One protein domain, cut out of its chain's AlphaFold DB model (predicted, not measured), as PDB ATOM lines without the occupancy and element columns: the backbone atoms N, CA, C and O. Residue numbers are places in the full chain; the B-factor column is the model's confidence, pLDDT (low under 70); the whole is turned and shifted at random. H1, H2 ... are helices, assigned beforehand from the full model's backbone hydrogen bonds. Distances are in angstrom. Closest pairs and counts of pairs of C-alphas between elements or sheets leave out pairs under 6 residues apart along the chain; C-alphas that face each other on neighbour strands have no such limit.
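What this domain is: This is residues 39 to 131 of the 154 residues of an uncharacterized protein of Arthrobacter alpinus (UniProt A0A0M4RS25). The longest helix, H4, and helix H2 make the two arms of an open V, with short H3 packed on H4 near the closed end. H1 crosses the far end of H2, and residues 111 to 119 and 122 to 128, with the last part of H4 and most of H5, stick out from the other arm. The printed part has 93 residues with five named helices, H1 to H5 along the chain, and no named strand; its class is all helix. It is only just extended, close to loose, with a radius of gyration of the C-alphas of 18.7 A, and flat, spanning 58 by 33 by 17 A.

Where its parts are: H4, residues 97 to 117, runs 30.5 A from C-alpha 97 at (120.122, 147.148, 159.556) to C-alpha 117 at (147.079, 158.159, 150.613). H3 is residues 79 to 87, 12.1 A long. H2, residues 57 to 73, measures 24.4 A. H1, residues 40 to 52, measures 19.0 A and begins with C-alpha 40 at (139.514, 137.668, 142.390). H5, residues 120 to 126, measures 9.7 A.

How they stand to each other: H4 touches H3 with residues 99 to 107 alone; their closest C-alphas, of Val 103 and Ile 82, are 6.0 A apart. The two run the same way at a steep tilt of 46 degrees. H2 and H4 are near each other, with 6 pairs of C-alphas within 10 A. H2 touches H1 with residues 57 to 61 alone, about perpendicular at 83 degrees; their closest C-alphas, of Ala 57 and Lys 47, are 4.1 A apart. H2 and H3 are only just apart, closest 8.5 A. H5 touches no helix. In H2, H3, H4 and H5 every O i to N i+4 pair is within hydrogen-bond range; in H1, 8 of 9 are.

The domain as a whole: The two C-alphas farthest apart, of Ser 54 and Gly 128, are 58.6 A apart. The printed part has no cut. The links H1 to H2, H2 to H3 and H4 to H5 are tight, and H3 to H4 is short. The mean pLDDT of the printed part is 94.9, and no printed residue is under 70.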
ATOM      1  N   GLU A  39     137.397 141.745 140.865       94.69
ATOM      2  CA  GLU A  39     138.364 141.284 141.858       94.69
ATOM      3  C   GLU A  39     138.273 139.772 142.066       94.69
ATOM      4  O   GLU A  39     137.184 139.187 142.067       94.69
ATOM      5  N   VAL A  40     139.430 139.131 142.252       95.81
ATOM      6  CA  VAL A  40     139.514 137.668 142.390       95.81
ATOM      7  C   VAL A  40     138.715 137.197 143.601       95.81
ATOM      8  O   VAL A  40     137.942 136.245 143.495       95.81
ATOM      9  N   GLU A  41     138.835 137.898 144.729       95.50
ATOM     10  CA  GLU A  41     138.110 137.555 145.956       95.50
ATOM     11  C   GLU A  41     136.592 137.661 145.781       95.50
ATOM     12  O   GLU A  41     135.855 136.758 146.178       95.50
ATOM     13  N   LEU A  42     136.115 138.713 145.107       95.81
ATOM     14  CA  LEU A  42     134.692 138.888 144.815       95.81
ATOM     15  C   LEU A  42     134.164 137.774 143.896       95.81
ATOM     16  O   LEU A  42     133.051 137.274 144.088       95.81
ATOM     17  N   PHE A  43     134.961 137.352 142.913       97.38
ATOM     18  CA  PHE A  43     134.608 136.245 142.029       97.38
ATOM     19  C   PHE A  43     134.547 134.902 142.772       97.38
ATOM     20  O   PHE A  43     133.584 134.150 142.599       97.38
ATOM     21  N   GLU A  44     135.532 134.598 143.621       98.06
ATOM     22  CA  GLU A  44     135.540 133.363 144.415       98.06
ATOM     23  C   GLU A  44     134.408 133.345 145.456       98.06
ATOM     24  O   GLU A  44     133.741 132.318 145.618       98.06
ATOM     25  N   ALA A  45     134.084 134.486 146.076       97.62
ATOM     26  CA  ALA A  45     132.906 134.617 146.933       97.62
ATOM     27  C   ALA A  45     131.609 134.311 146.160       97.62
ATOM     28  O   ALA A  45     130.769 133.529 146.618       97.62
ATOM     29  N   ALA A  46     131.458 134.866 144.952       97.94
ATOM     30  CA  ALA A  46     130.302 134.606 144.096       97.94
ATOM     31  C   ALA A  46     130.205 133.138 143.666       97.94
ATOM     32  O   ALA A  46     129.111 132.575 143.621       97.94
ATOM     33  N   LYS A  47     131.336 132.497 143.369       98.00
ATOM     34  CA  LYS A  47     131.403 131.071 143.034       98.00
ATOM     35  C   LYS A  47     130.987 130.195 144.212       98.00
ATOM     36  O   LYS A  47     130.184 129.280 144.030       98.00
ATOM     37  N   SER A  48     131.495 130.499 145.406       98.19
ATOM     38  CA  SER A  48     131.161 129.789 146.642       98.19
ATOM     39  C   SER A  48     129.657 129.845 146.915       98.19
ATOM     40  O   SER A  48     128.996 128.807 146.965       98.19
ATOM     41  N   VAL A  49     129.076 131.049 146.955       97.94
ATOM     42  CA  VAL A  49     127.637 131.225 147.203       97.94
ATOM     43  C   VAL A  49     126.795 130.649 146.066       97.94
ATOM     44  O   VAL A  49     125.803 129.968 146.319       97.94
ATOM     45  N   GLY A  50     127.200 130.874 144.815       97.25
ATOM     46  CA  GLY A  50     126.514 130.353 143.637       97.25
ATOM     47  C   GLY A  50     126.405 128.830 143.652       97.25
ATOM     48  O   GLY A  50     125.343 128.299 143.332       97.25
ATOM     49  N   SER A  51     127.443 128.122 144.107       96.56
ATOM     50  CA  SER A  51     127.429 126.656 144.187       96.56
ATOM     51  C   SER A  51     126.316 126.110 145.095       96.56
ATOM     52  O   SER A  51     125.675 125.121 144.741       96.56
ATOM     53  N   ILE A  52     126.013 126.804 146.200       96.88
ATOM     54  CA  ILE A  52     124.969 126.429 147.170       96.88
ATOM     55  C   ILE A  52     123.569 126.547 146.551       96.88
ATOM     56  O   ILE A  52     122.687 125.744 146.839       96.88
ATOM     57  N   VAL A  53     123.366 127.537 145.679       94.12
ATOM     58  CA  VAL A  53     122.061 127.865 145.074       94.12
ATOM     59  C   VAL A  53     121.986 127.518 143.582       94.12
ATOM     60  O   VAL A  53     121.137 128.045 142.863       94.12
ATOM     61  N   SER A  54     122.886 126.649 143.112       96.06
ATOM     62  CA  SER A  54     122.976 126.173 141.722       96.06
ATOM     63  C   SER A  54     123.085 127.288 140.665       96.06
ATOM     64  O   SER A  54     122.422 127.251 139.628       96.06
ATOM     65  N   ARG A  55     123.942 128.288 140.907       96.75
ATOM     66  CA  ARG A  55     124.284 129.380 139.976       96.75
ATOM     67  C   ARG A  55     125.783 129.418 139.691       96.75
ATOM     68  O   ARG A  55     126.599 129.162 140.573       96.75
ATOM     69  N   SER A  56     126.161 129.799 138.470       97.12
ATOM     70  CA  SER A  56     127.558 130.127 138.165       97.12
ATOM     71  C   SER A  56     127.997 131.407 138.889       97.12
ATOM     72  O   SER A  56     127.160 132.228 139.264       97.12
ATOM     73  N   ALA A  57     129.309 131.625 139.025       96.75
ATOM     74  CA  ALA A  57     129.849 132.849 139.625       96.75
ATOM     75  C   ALA A  57     129.325 134.113 138.918       96.75
ATOM     76  O   ALA A  57     128.825 135.026 139.565       96.75
ATOM     77  N   THR A  58     129.327 134.140 137.580       94.88
ATOM     78  CA  THR A  58     128.784 135.261 136.793       94.88
ATOM     79  C   THR A  58     127.289 135.475 137.035       94.88
ATOM     80  O   THR A  58     126.837 136.611 137.161       94.88
ATOM     81  N   GLN A  59     126.497 134.401 137.113       95.75
ATOM     82  CA  GLN A  59     125.071 134.511 137.431       95.75
ATOM     83  C   GLN A  59     124.853 135.050 138.846       95.75
ATOM     84  O   GLN A  59     123.957 135.868 139.048       95.75
ATOM     85  N   GLN A  60     125.672 134.619 139.804       97.88
ATOM     86  CA  GLN A  60     125.600 135.081 141.183       97.88
ATOM     87  C   GLN A  60     126.004 136.558 141.313       97.88
ATOM     88  O   GLN A  60     125.290 137.314 141.966       97.88
ATOM     89  N   LEU A  61     127.056 137.005 140.618       97.12
ATOM     90  CA  LEU A  61     127.431 138.423 140.535       97.12
ATOM     91  C   LEU A  61     126.300 139.269 139.944       97.12
ATOM     92  O   LEU A  61     125.897 140.269 140.530       97.12
ATOM     93  N   ASN A  62     125.720 138.829 138.824       95.50
ATOM     94  CA  ASN A  62     124.575 139.509 138.215       95.50
ATOM     95  C   ASN A  62     123.363 139.561 139.155       95.50
ATOM     96  O   ASN A  62     122.604 140.530 139.146       95.50
ATOM     97  N   HIS A  63     123.157 138.516 139.955       96.94
ATOM     98  CA  HIS A  63     122.089 138.472 140.943       96.94
ATOM     99  C   HIS A  63     122.318 139.485 142.069       96.94
ATOM    100  O   HIS A  63     121.407 140.254 142.368       96.94
ATOM    101  N   TRP A  64     123.526 139.544 142.633       96.56
ATOM    102  CA  TRP A  64     123.885 140.549 143.634       96.56
ATOM    103  C   TRP A  64     123.810 141.969 143.091       96.56
ATOM    104  O   TRP A  64     123.246 142.822 143.759       96.56
ATOM    105  N   ALA A  65     124.270 142.214 141.863       96.06
ATOM    106  CA  ALA A  65     124.161 143.526 141.231       96.06
ATOM    107  C   ALA A  65     122.698 143.973 141.077       96.06
ATOM    108  O   ALA A  65     122.367 145.134 141.305       96.06
ATOM    109  N   ARG A  66     121.789 143.047 140.727       96.44
ATOM    110  CA  ARG A  66     120.348 143.346 140.698       96.44
ATOM    111  C   ARG A  66     119.819 143.670 142.088       96.44
ATOM    112  O   ARG A  66     119.143 144.677 142.220       96.44
ATOM    113  N   ILE A  67     120.142 142.857 143.097       95.44
ATOM    114  CA  ILE A  67     119.735 143.125 144.484       95.44
ATOM    115  C   ILE A  67     120.261 144.486 144.944       95.44
ATOM    116  O   ILE A  67     119.478 145.262 145.467       95.44
ATOM    117  N   GLY A  68     121.539 144.793 144.714       92.94
ATOM    118  CA  GLY A  68     122.159 146.062 145.097       92.94
ATOM    119  C   GLY A  68     121.445 147.264 144.488       92.94
ATOM    120  O   GLY A  68     121.120 148.203 145.202       92.94
ATOM    121  N   ARG A  69     121.082 147.193 143.202       94.25
ATOM    122  CA  ARG A  69     120.307 148.266 142.563       94.25
ATOM    123  C   ARG A  69     118.915 148.438 143.179       94.25
ATOM    124  O   ARG A  69     118.491 149.568 143.393       94.25
ATOM    125  N   GLU A  70     118.197 147.345 143.447       95.12
ATOM    126  CA  GLU A  70     116.888 147.441 144.115       95.12
ATOM    127  C   GLU A  70     117.030 147.971 145.548       95.12
ATOM    128  O   GLU A  70     116.178 148.720 146.017       95.12
ATOM    129  N   LEU A  71     118.126 147.618 146.223       91.56
ATOM    130  CA  LEU A  71     118.459 148.093 147.558       91.56
ATOM    131  C   LEU A  71     118.656 149.613 147.550       91.56
ATOM    132  O   LEU A  71     117.994 150.314 148.302       91.56
ATOM    133  N   GLU A  72     119.492 150.132 146.651       89.31
ATOM    134  CA  GLU A  72     119.755 151.570 146.505       89.31
ATOM    135  C   GLU A  72     118.518 152.389 146.110       89.31
ATOM    136  O   GLU A  72     118.422 153.567 146.455       89.31
ATOM    137  N   ALA A  73     117.565 151.779 145.400       90.56
ATOM    138  CA  ALA A  73     116.310 152.418 145.019       90.56
ATOM    139  C   ALA A  73     115.262 152.439 146.149       90.56
ATOM    140  O   ALA A  73     114.255 153.144 146.039       90.56
ATOM    141  N   ASP A  74     115.460 151.664 147.219       91.88
ATOM    142  CA  ASP A  74     114.495 151.541 148.306       91.88
ATOM    143  C   ASP A  74     114.425 152.837 149.137       91.88
ATOM    144  O   ASP A  74     115.425 153.240 149.736       91.88
ATOM    145  N   PRO A  75     113.247 153.480 149.269       89.69
ATOM    146  CA  PRO A  75     113.101 154.723 150.031       89.69
ATOM    147  C   PRO A  75     113.383 154.570 151.536       89.69
ATOM    148  O   PRO A  75     113.524 155.569 152.241       89.69
ATOM    149  N   ARG A  76     113.448 153.337 152.056       89.88
ATOM    150  CA  ARG A  76     113.848 153.048 153.444       89.88
ATOM    151  C   ARG A  76     115.354 153.185 153.651       89.88
ATOM    152  O   ARG A  76     115.798 153.271 154.798       89.88
ATOM    153  N   ILE A  77     116.137 153.201 152.576       92.12
ATOM    154  CA  ILE A  77     117.547 153.557 152.618       92.12
ATOM    155  C   ILE A  77     117.639 155.060 152.423       92.12
ATOM    156  O   ILE A  77     117.144 155.615 151.450       92.12
ATOM    157  N   SER A  78     118.266 155.731 153.383       91.44
ATOM    158  CA  SER A  78     118.429 157.182 153.379       91.44
ATOM    159  C   SER A  78     119.890 157.504 153.057       91.44
ATOM    160  O   SER A  78     120.722 157.487 153.972       91.44
ATOM    161  N   PRO A  79     120.239 157.828 151.790       92.12
ATOM    162  CA  PRO A  79     121.601 158.217 151.426       92.12
ATOM    163  C   PRO A  79     122.112 159.372 152.285       92.12
ATOM    164  O   PRO A  79     123.270 159.394 152.689       92.12
ATOM    165  N   ARG A  80     121.224 160.308 152.642       94.56
ATOM    166  CA  ARG A  80     121.541 161.425 153.535       94.56
ATOM    167  C   ARG A  80     122.001 160.947 154.910       94.56
ATOM    168  O   ARG A  80     122.985 161.462 155.430       94.56
ATOM    169  N   ASP A  81     121.287 160.006 155.520       95.81
ATOM    170  CA  ASP A  81     121.650 159.512 156.848       95.81
ATOM    171  C   ASP A  81     122.915 158.656 156.820       95.81
ATOM    172  O   ASP A  81     123.740 158.792 157.721       95.81
ATOM    173  N   ILE A  82     123.103 157.851 155.770       95.81
ATOM    174  CA  ILE A  82     124.349 157.111 155.525       95.81
ATOM    175  C   ILE A  82     125.526 158.088 155.450       95.81
ATOM    176  O   ILE A  82     126.499 157.926 156.182       95.81
ATOM    177  N   GLN A  83     125.418 159.153 154.648       96.12
ATOM    178  CA  GLN A  83     126.482 160.155 154.534       96.12
ATOM    179  C   GLN A  83     126.763 160.867 155.859       96.12
ATOM    180  O   GLN A  83     127.925 161.098 156.183       96.12
ATOM    181  N   ARG A  84     125.734 161.162 156.662       97.31
ATOM    182  CA  ARG A  84     125.922 161.750 157.998       97.31
ATOM    183  C   ARG A  84     126.648 160.811 158.956       97.31
ATOM    184  O   ARG A  84     127.502 161.280 159.694       97.31
ATOM    185  N   VAL A  85     126.348 159.510 158.948       97.88
ATOM    186  CA  VAL A  85     127.102 158.537 159.761       97.88
ATOM    187  C   VAL A  85     128.544 158.447 159.279       97.88
ATOM    188  O   VAL A  85     129.469 158.533 160.080       97.88
ATOM    189  N   LEU A  86     128.747 158.352 157.966       96.69
ATOM    190  CA  LEU A  86     130.081 158.301 157.379       96.69
ATOM    191  C   LEU A  86     130.897 159.585 157.649       96.69
ATOM    192  O   LEU A  86     132.126 159.524 157.692       96.69
ATOM    193  N   ALA A  87     130.243 160.737 157.828       95.81
ATOM    194  CA  ALA A  87     130.860 162.005 158.234       95.81
ATOM    195  C   ALA A  87     131.085 162.138 159.755       95.81
ATOM    196  O   ALA A  87     131.822 163.022 160.179       95.81
ATOM    197  N   GLY A  88     130.484 161.266 160.572       95.69
ATOM    198  CA  GLY A  88     130.527 161.345 162.037       95.69
ATOM    199  C   GLY A  88     129.430 162.212 162.676       95.69
ATOM    200  O   GLY A  88     129.404 162.361 163.892       95.69
ATOM    201  N   ASP A  89     128.482 162.733 161.891       97.31
ATOM    202  CA  ASP A  89     127.405 163.644 162.326       97.31
ATOM    203  C   ASP A  89     126.130 162.926 162.813       97.31
ATOM    204  O   ASP A  89     125.107 163.556 163.130       97.31
ATOM    205  N   LYS A  90     126.125 161.592 162.769       97.00
ATOM    206  CA  LYS A  90     125.020 160.738 163.215       97.00
ATOM    207  C   LYS A  90     125.572 159.410 163.730       97.00
ATOM    208  O   LYS A  90     126.550 158.891 163.205       97.00
ATOM    209  N   THR A  91     124.907 158.840 164.729       97.25
ATOM    210  CA  THR A  91     125.242 157.520 165.276       97.25
ATOM    211  C   THR A  91     124.810 156.398 164.330       97.25
ATOM    212  O   THR A  91     123.666 156.384 163.867       97.25
ATOM    213  N   TYR A  92     125.707 155.440 164.096       97.38
ATOM    214  CA  TYR A  92     125.478 154.226 163.304       97.38
ATOM    215  C   TYR A  92     124.296 153.388 163.820       97.38
ATOM    216  O   TYR A  92     123.442 152.978 163.035       97.38
ATOM    217  N   ASP A  93     124.184 153.227 165.140       97.06
ATOM    218  CA  ASP A  93     123.159 152.388 165.778       97.06
ATOM    219  C   ASP A  93     121.722 152.893 165.574       97.06
ATOM    220  O   ASP A  93     120.767 152.139 165.723       97.06
ATOM    221  N   ASN A  94     121.554 154.159 165.174       94.94
ATOM    222  CA  ASN A  94     120.244 154.745 164.879       94.94
ATOM    223  C   ASN A  94     119.776 154.491 163.433       94.94
ATOM    224  O   ASN A  94     118.720 154.985 163.030       94.94
ATOM    225  N   LEU A  95     120.576 153.800 162.620       95.69
ATOM    226  CA  LEU A  95     120.194 153.380 161.276       95.69
ATOM    227  C   LEU A  95     119.488 152.021 161.307       95.69
ATOM    228  O   LEU A  95     119.765 151.187 162.163       95.69
ATOM    229  N   ASN A  96     118.622 151.770 160.321       93.81
ATOM    230  CA  ASN A  96     118.127 150.414 160.079       93.81
ATOM    231  C   ASN A  96     119.269 149.482 159.626       93.81
ATOM    232  O   ASN A  96     120.276 149.941 159.084       93.81
ATOM    233  N   GLU A  97     119.095 148.173 159.818       93.56
ATOM    234  CA  GLU A  97     120.122 147.148 159.556       93.56
ATOM    235  C   GLU A  97     120.688 147.201 158.131       93.56
ATOM    236  O   GLU A  97     121.882 146.999 157.904       93.56
ATOM    237  N   VAL A  98     119.832 147.516 157.162       92.94
ATOM    238  CA  VAL A  98     120.224 147.621 155.758       92.94
ATOM    239  C   VAL A  98     121.132 148.831 155.539       92.94
ATOM    240  O   VAL A  98     122.196 148.709 154.940       92.94
ATOM    241  N   SER A  99     120.762 149.994 156.071       95.06
ATOM    242  CA  SER A  99     121.577 151.210 155.975       95.06
ATOM    243  C   SER A  99     122.891 151.060 156.743       95.06
ATOM    244  O   SER A  99     123.925 151.534 156.283       95.06
ATOM    245  N   GLN A 100     122.881 150.344 157.871       96.31
ATOM    246  CA  GLN A 100     124.098 149.949 158.579       96.31
ATOM    247  C   GLN A 100     125.022 149.096 157.696       96.31
ATOM    248  O   GLN A 100     126.230 149.318 157.679       96.31
ATOM    249  N   ALA A 101     124.475 148.145 156.931       94.56
ATOM    250  CA  ALA A 101     125.264 147.347 155.996       94.56
ATOM    251  C   ALA A 101     125.935 148.198 154.914       94.56
ATOM    252  O   ALA A 101     127.117 147.999 154.642       94.56
ATOM    253  N   VAL A 102     125.223 149.186 154.370       94.62
ATOM    254  CA  VAL A 102     125.787 150.126 153.389       94.62
ATOM    255  C   VAL A 102     126.876 151.008 154.013       94.62
ATOM    256  O   VAL A 102     127.903 151.247 153.384       94.62
ATOM    257  N   VAL A 103     126.714 151.450 155.267       96.69
ATOM    258  CA  VAL A 103     127.765 152.209 155.972       96.69
ATOM    259  C   VAL A 103     129.053 151.399 156.119       96.69
ATOM    260  O   VAL A 103     130.123 151.968 155.934       96.69
ATOM    261  N   ARG A 104     128.977 150.092 156.411       96.50
ATOM    262  CA  ARG A 104     130.183 149.248 156.524       96.50
ATOM    263  C   ARG A 104     130.983 149.226 155.222       96.50
ATOM    264  O   ARG A 104     132.183 149.452 155.267       96.50
ATOM    265  N   VAL A 105     130.302 149.090 154.080       94.94
ATOM    266  CA  VAL A 105     130.943 149.189 152.756       94.94
ATOM    267  C   VAL A 105     131.617 150.554 152.576       94.94
ATOM    268  O   VAL A 105     132.786 150.622 152.217       94.94
ATOM    269  N   GLY A 106     130.923 151.649 152.908       95.25
ATOM    270  CA  GLY A 106     131.491 152.996 152.798       95.25
ATOM    271  C   GLY A 106     132.663 153.271 153.753       95.25
ATOM    272  O   GLY A 106     133.518 154.107 153.456       95.25
ATOM    273  N   TRP A 107     132.731 152.598 154.905       97.19
ATOM    274  CA  TRP A 107     133.912 152.640 155.769       97.19
ATOM    275  C   TRP A 107     135.078 151.870 155.168       97.19
ATOM    276  O   TRP A 107     136.173 152.424 155.153       97.19
ATOM    277  N   ASP A 108     134.852 150.663 154.646       95.81
ATOM    278  CA  ASP A 108     135.901 149.872 153.995       95.81
ATOM    279  C   ASP A 108     136.539 150.662 152.840       95.81
ATOM    280  O   ASP A 108     137.763 150.791 152.779       95.81
ATOM    281  N   GLU A 109     135.717 151.296 151.997       94.44
ATOM    282  CA  GLU A 109     136.169 152.174 150.908       94.44
ATOM    283  C   GLU A 109     137.012 153.348 151.428       94.44
ATOM    284  O   GLU A 109     138.146 153.550 150.996       94.44
ATOM    285  N   ARG A 110     136.505 154.103 152.412       94.81
ATOM    286  CA  ARG A 110     137.216 155.274 152.958       94.81
ATOM    287  C   ARG A 110     138.490 154.904 153.702       94.81
ATOM    288  O   ARG A 110     139.437 155.688 153.710       94.81
ATOM    289  N   VAL A 111     138.512 153.759 154.377       95.31
ATOM    290  CA  VAL A 111     139.712 153.248 155.044       95.31
ATOM    291  C   VAL A 111     140.749 152.875 153.993       95.31
ATOM    292  O   VAL A 111     141.885 153.325 154.114       95.31
ATOM    293  N   ALA A 112     140.365 152.149 152.940       93.88
ATOM    294  CA  ALA A 112     141.267 151.799 151.846       93.88
ATOM    295  C   ALA A 112     141.837 153.048 151.150       93.88
ATOM    296  O   ALA A 112     143.052 153.154 150.983       93.88
ATOM    297  N   GLU A 113     140.990 154.028 150.821       94.25
ATOM    298  CA  GLU A 113     141.413 155.307 150.234       94.25
ATOM    299  C   GLU A 113     142.393 156.063 151.138       94.25
ATOM    300  O   GLU A 113     143.439 156.529 150.682       94.25
ATOM    301  N   ARG A 114     142.088 156.164 152.440       93.38
ATOM    302  CA  ARG A 114     142.966 156.841 153.403       93.38
ATOM    303  C   ARG A 114     144.303 156.130 153.526       93.38
ATOM    304  O   ARG A 114     145.329 156.795 153.432       93.38
ATOM    305  N   LEU A 115     144.300 154.809 153.690       93.62
ATOM    306  CA  LEU A 115     145.522 154.011 153.781       93.62
ATOM    307  C   LEU A 115     146.390 154.163 152.529       93.62
ATOM    308  O   LEU A 115     147.592 154.351 152.660       93.62
ATOM    309  N   ALA A 116     145.789 154.168 151.337       93.94
ATOM    310  CA  ALA A 116     146.515 154.367 150.082       93.94
ATOM    311  C   ALA A 116     147.137 155.772 149.948       93.94
ATOM    312  O   ALA A 116     148.102 155.944 149.206       93.94
ATOM    313  N   SER A 117     146.587 156.774 150.640       93.75
ATOM    314  CA  SER A 117     147.079 158.159 150.613       93.75
ATOM    315  C   SER A 117     148.128 158.487 151.682       93.75
ATOM    316  O   SER A 117     148.755 159.542 151.609       93.75
ATOM    317  N   LEU A 118     148.292 157.627 152.690       94.69
ATOM    318  CA  LEU A 118     149.173 157.879 153.827       94.69
ATOM    319  C   LEU A 118     150.625 157.508 153.503       94.69
ATOM    320  O   LEU A 118     150.906 156.406 153.042       94.69
ATOM    321  N   ASP A 119     151.551 158.399 153.858       92.50
ATOM    322  CA  ASP A 119     152.993 158.127 153.902       92.50
ATOM    323  C   ASP A 119     153.547 158.512 155.281       92.50
ATOM    324  O   ASP A 119     154.211 159.534 155.482       92.50
ATOM    325  N   LEU A 120     153.215 157.685 156.275       91.31
ATOM    326  CA  LEU A 120     153.629 157.903 157.663       91.31
ATOM    327  C   LEU A 120     155.152 157.826 157.829       91.31
ATOM    328  O   LEU A 120     155.711 158.515 158.683       91.31
ATOM    329  N   ALA A 121     155.835 157.030 157.000       91.44
ATOM    330  CA  ALA A 121     157.288 156.921 157.007       91.44
ATOM    331  C   ALA A 121     157.941 158.262 156.640       91.44
ATOM    332  O   ALA A 121     158.826 158.740 157.363       91.44
ATOM    333  N   ALA A 122     157.479 158.912 155.566       92.12
ATOM    334  CA  ALA A 122     157.950 160.239 155.188       92.12
ATOM    335  C   ALA A 122     157.590 161.296 156.243       92.12
ATOM    336  O   ALA A 122     158.434 162.129 156.588       92.12
ATOM    337  N   GLU A 123     156.376 161.251 156.800       94.19
ATOM    338  CA  GLU A 123     155.949 162.178 157.854       94.19
ATOM    339  C   GLU A 123     156.816 162.072 159.116       94.19
ATOM    340  O   GLU A 123     157.307 163.090 159.617       94.19
ATOM    341  N   PHE A 124     157.057 160.861 159.623       93.81
ATOM    342  CA  PHE A 124     157.882 160.650 160.815       93.81
ATOM    343  C   PHE A 124     159.349 160.985 160.573       93.81
ATOM    344  O   PHE A 124     159.970 161.621 161.429       93.81
ATOM    345  N   THR A 125     159.876 160.658 159.391       91.50
ATOM    346  CA  THR A 125     161.237 161.038 158.992       91.50
ATOM    347  C   THR A 125     161.394 162.557 158.975       91.50
ATOM    348  O   THR A 125     162.330 163.091 159.569       91.50
ATOM    349  N   LYS A 126     160.438 163.279 158.374       93.31
ATOM    350  CA  LYS A 126     160.418 164.749 158.362       93.31
ATOM    351  C   LYS A 126     160.314 165.341 159.770       93.31
ATOM    352  O   LYS A 126     160.899 166.388 160.035       93.31
ATOM    353  N   ALA A 127     159.580 164.685 160.666       93.62
ATOM    354  CA  ALA A 127     159.436 165.098 162.059       93.62
ATOM    355  C   ALA A 127     160.631 164.703 162.954       93.62
ATOM    356  O   ALA A 127     160.630 165.056 164.132       93.62
ATOM    357  N   GLY A 128     161.621 163.961 162.438       93.06
ATOM    358  CA  GLY A 128     162.754 163.455 163.220       93.06
ATOM    359  C   GLY A 128     162.357 162.449 164.307       93.06
ATOM    360  O   GLY A 128     163.065 162.306 165.302       93.06
ATOM    361  N   ARG A 129     161.208 161.780 164.153       91.81
ATOM    362  CA  ARG A 129     160.676 160.816 165.125       91.81
ATOM    363  C   ARG A 129     161.097 159.404 164.739       91.81
ATOM    364  O   ARG A 129     160.994 159.032 163.572       91.81
ATOM    365  N   SER A 130     161.521 158.612 165.723       93.25
ATOM    366  CA  SER A 130     161.648 157.171 165.528       93.25
ATOM    367  C   SER A 130     160.268 156.538 165.359       93.25
ATOM    368  O   SER A 130     159.275 157.001 165.933       93.25
ATOM    369  N   TRP A 131     160.201 155.487 164.553       93.56
ATOM    370  CA  TRP A 131     158.982 154.734 164.299       93.56
ATOM    371  C   TRP A 131     159.299 153.266 164.029       93.56
ATOM    372  O   TRP A 131     160.456 152.855 163.936       93.56
TER     373      TRP A 131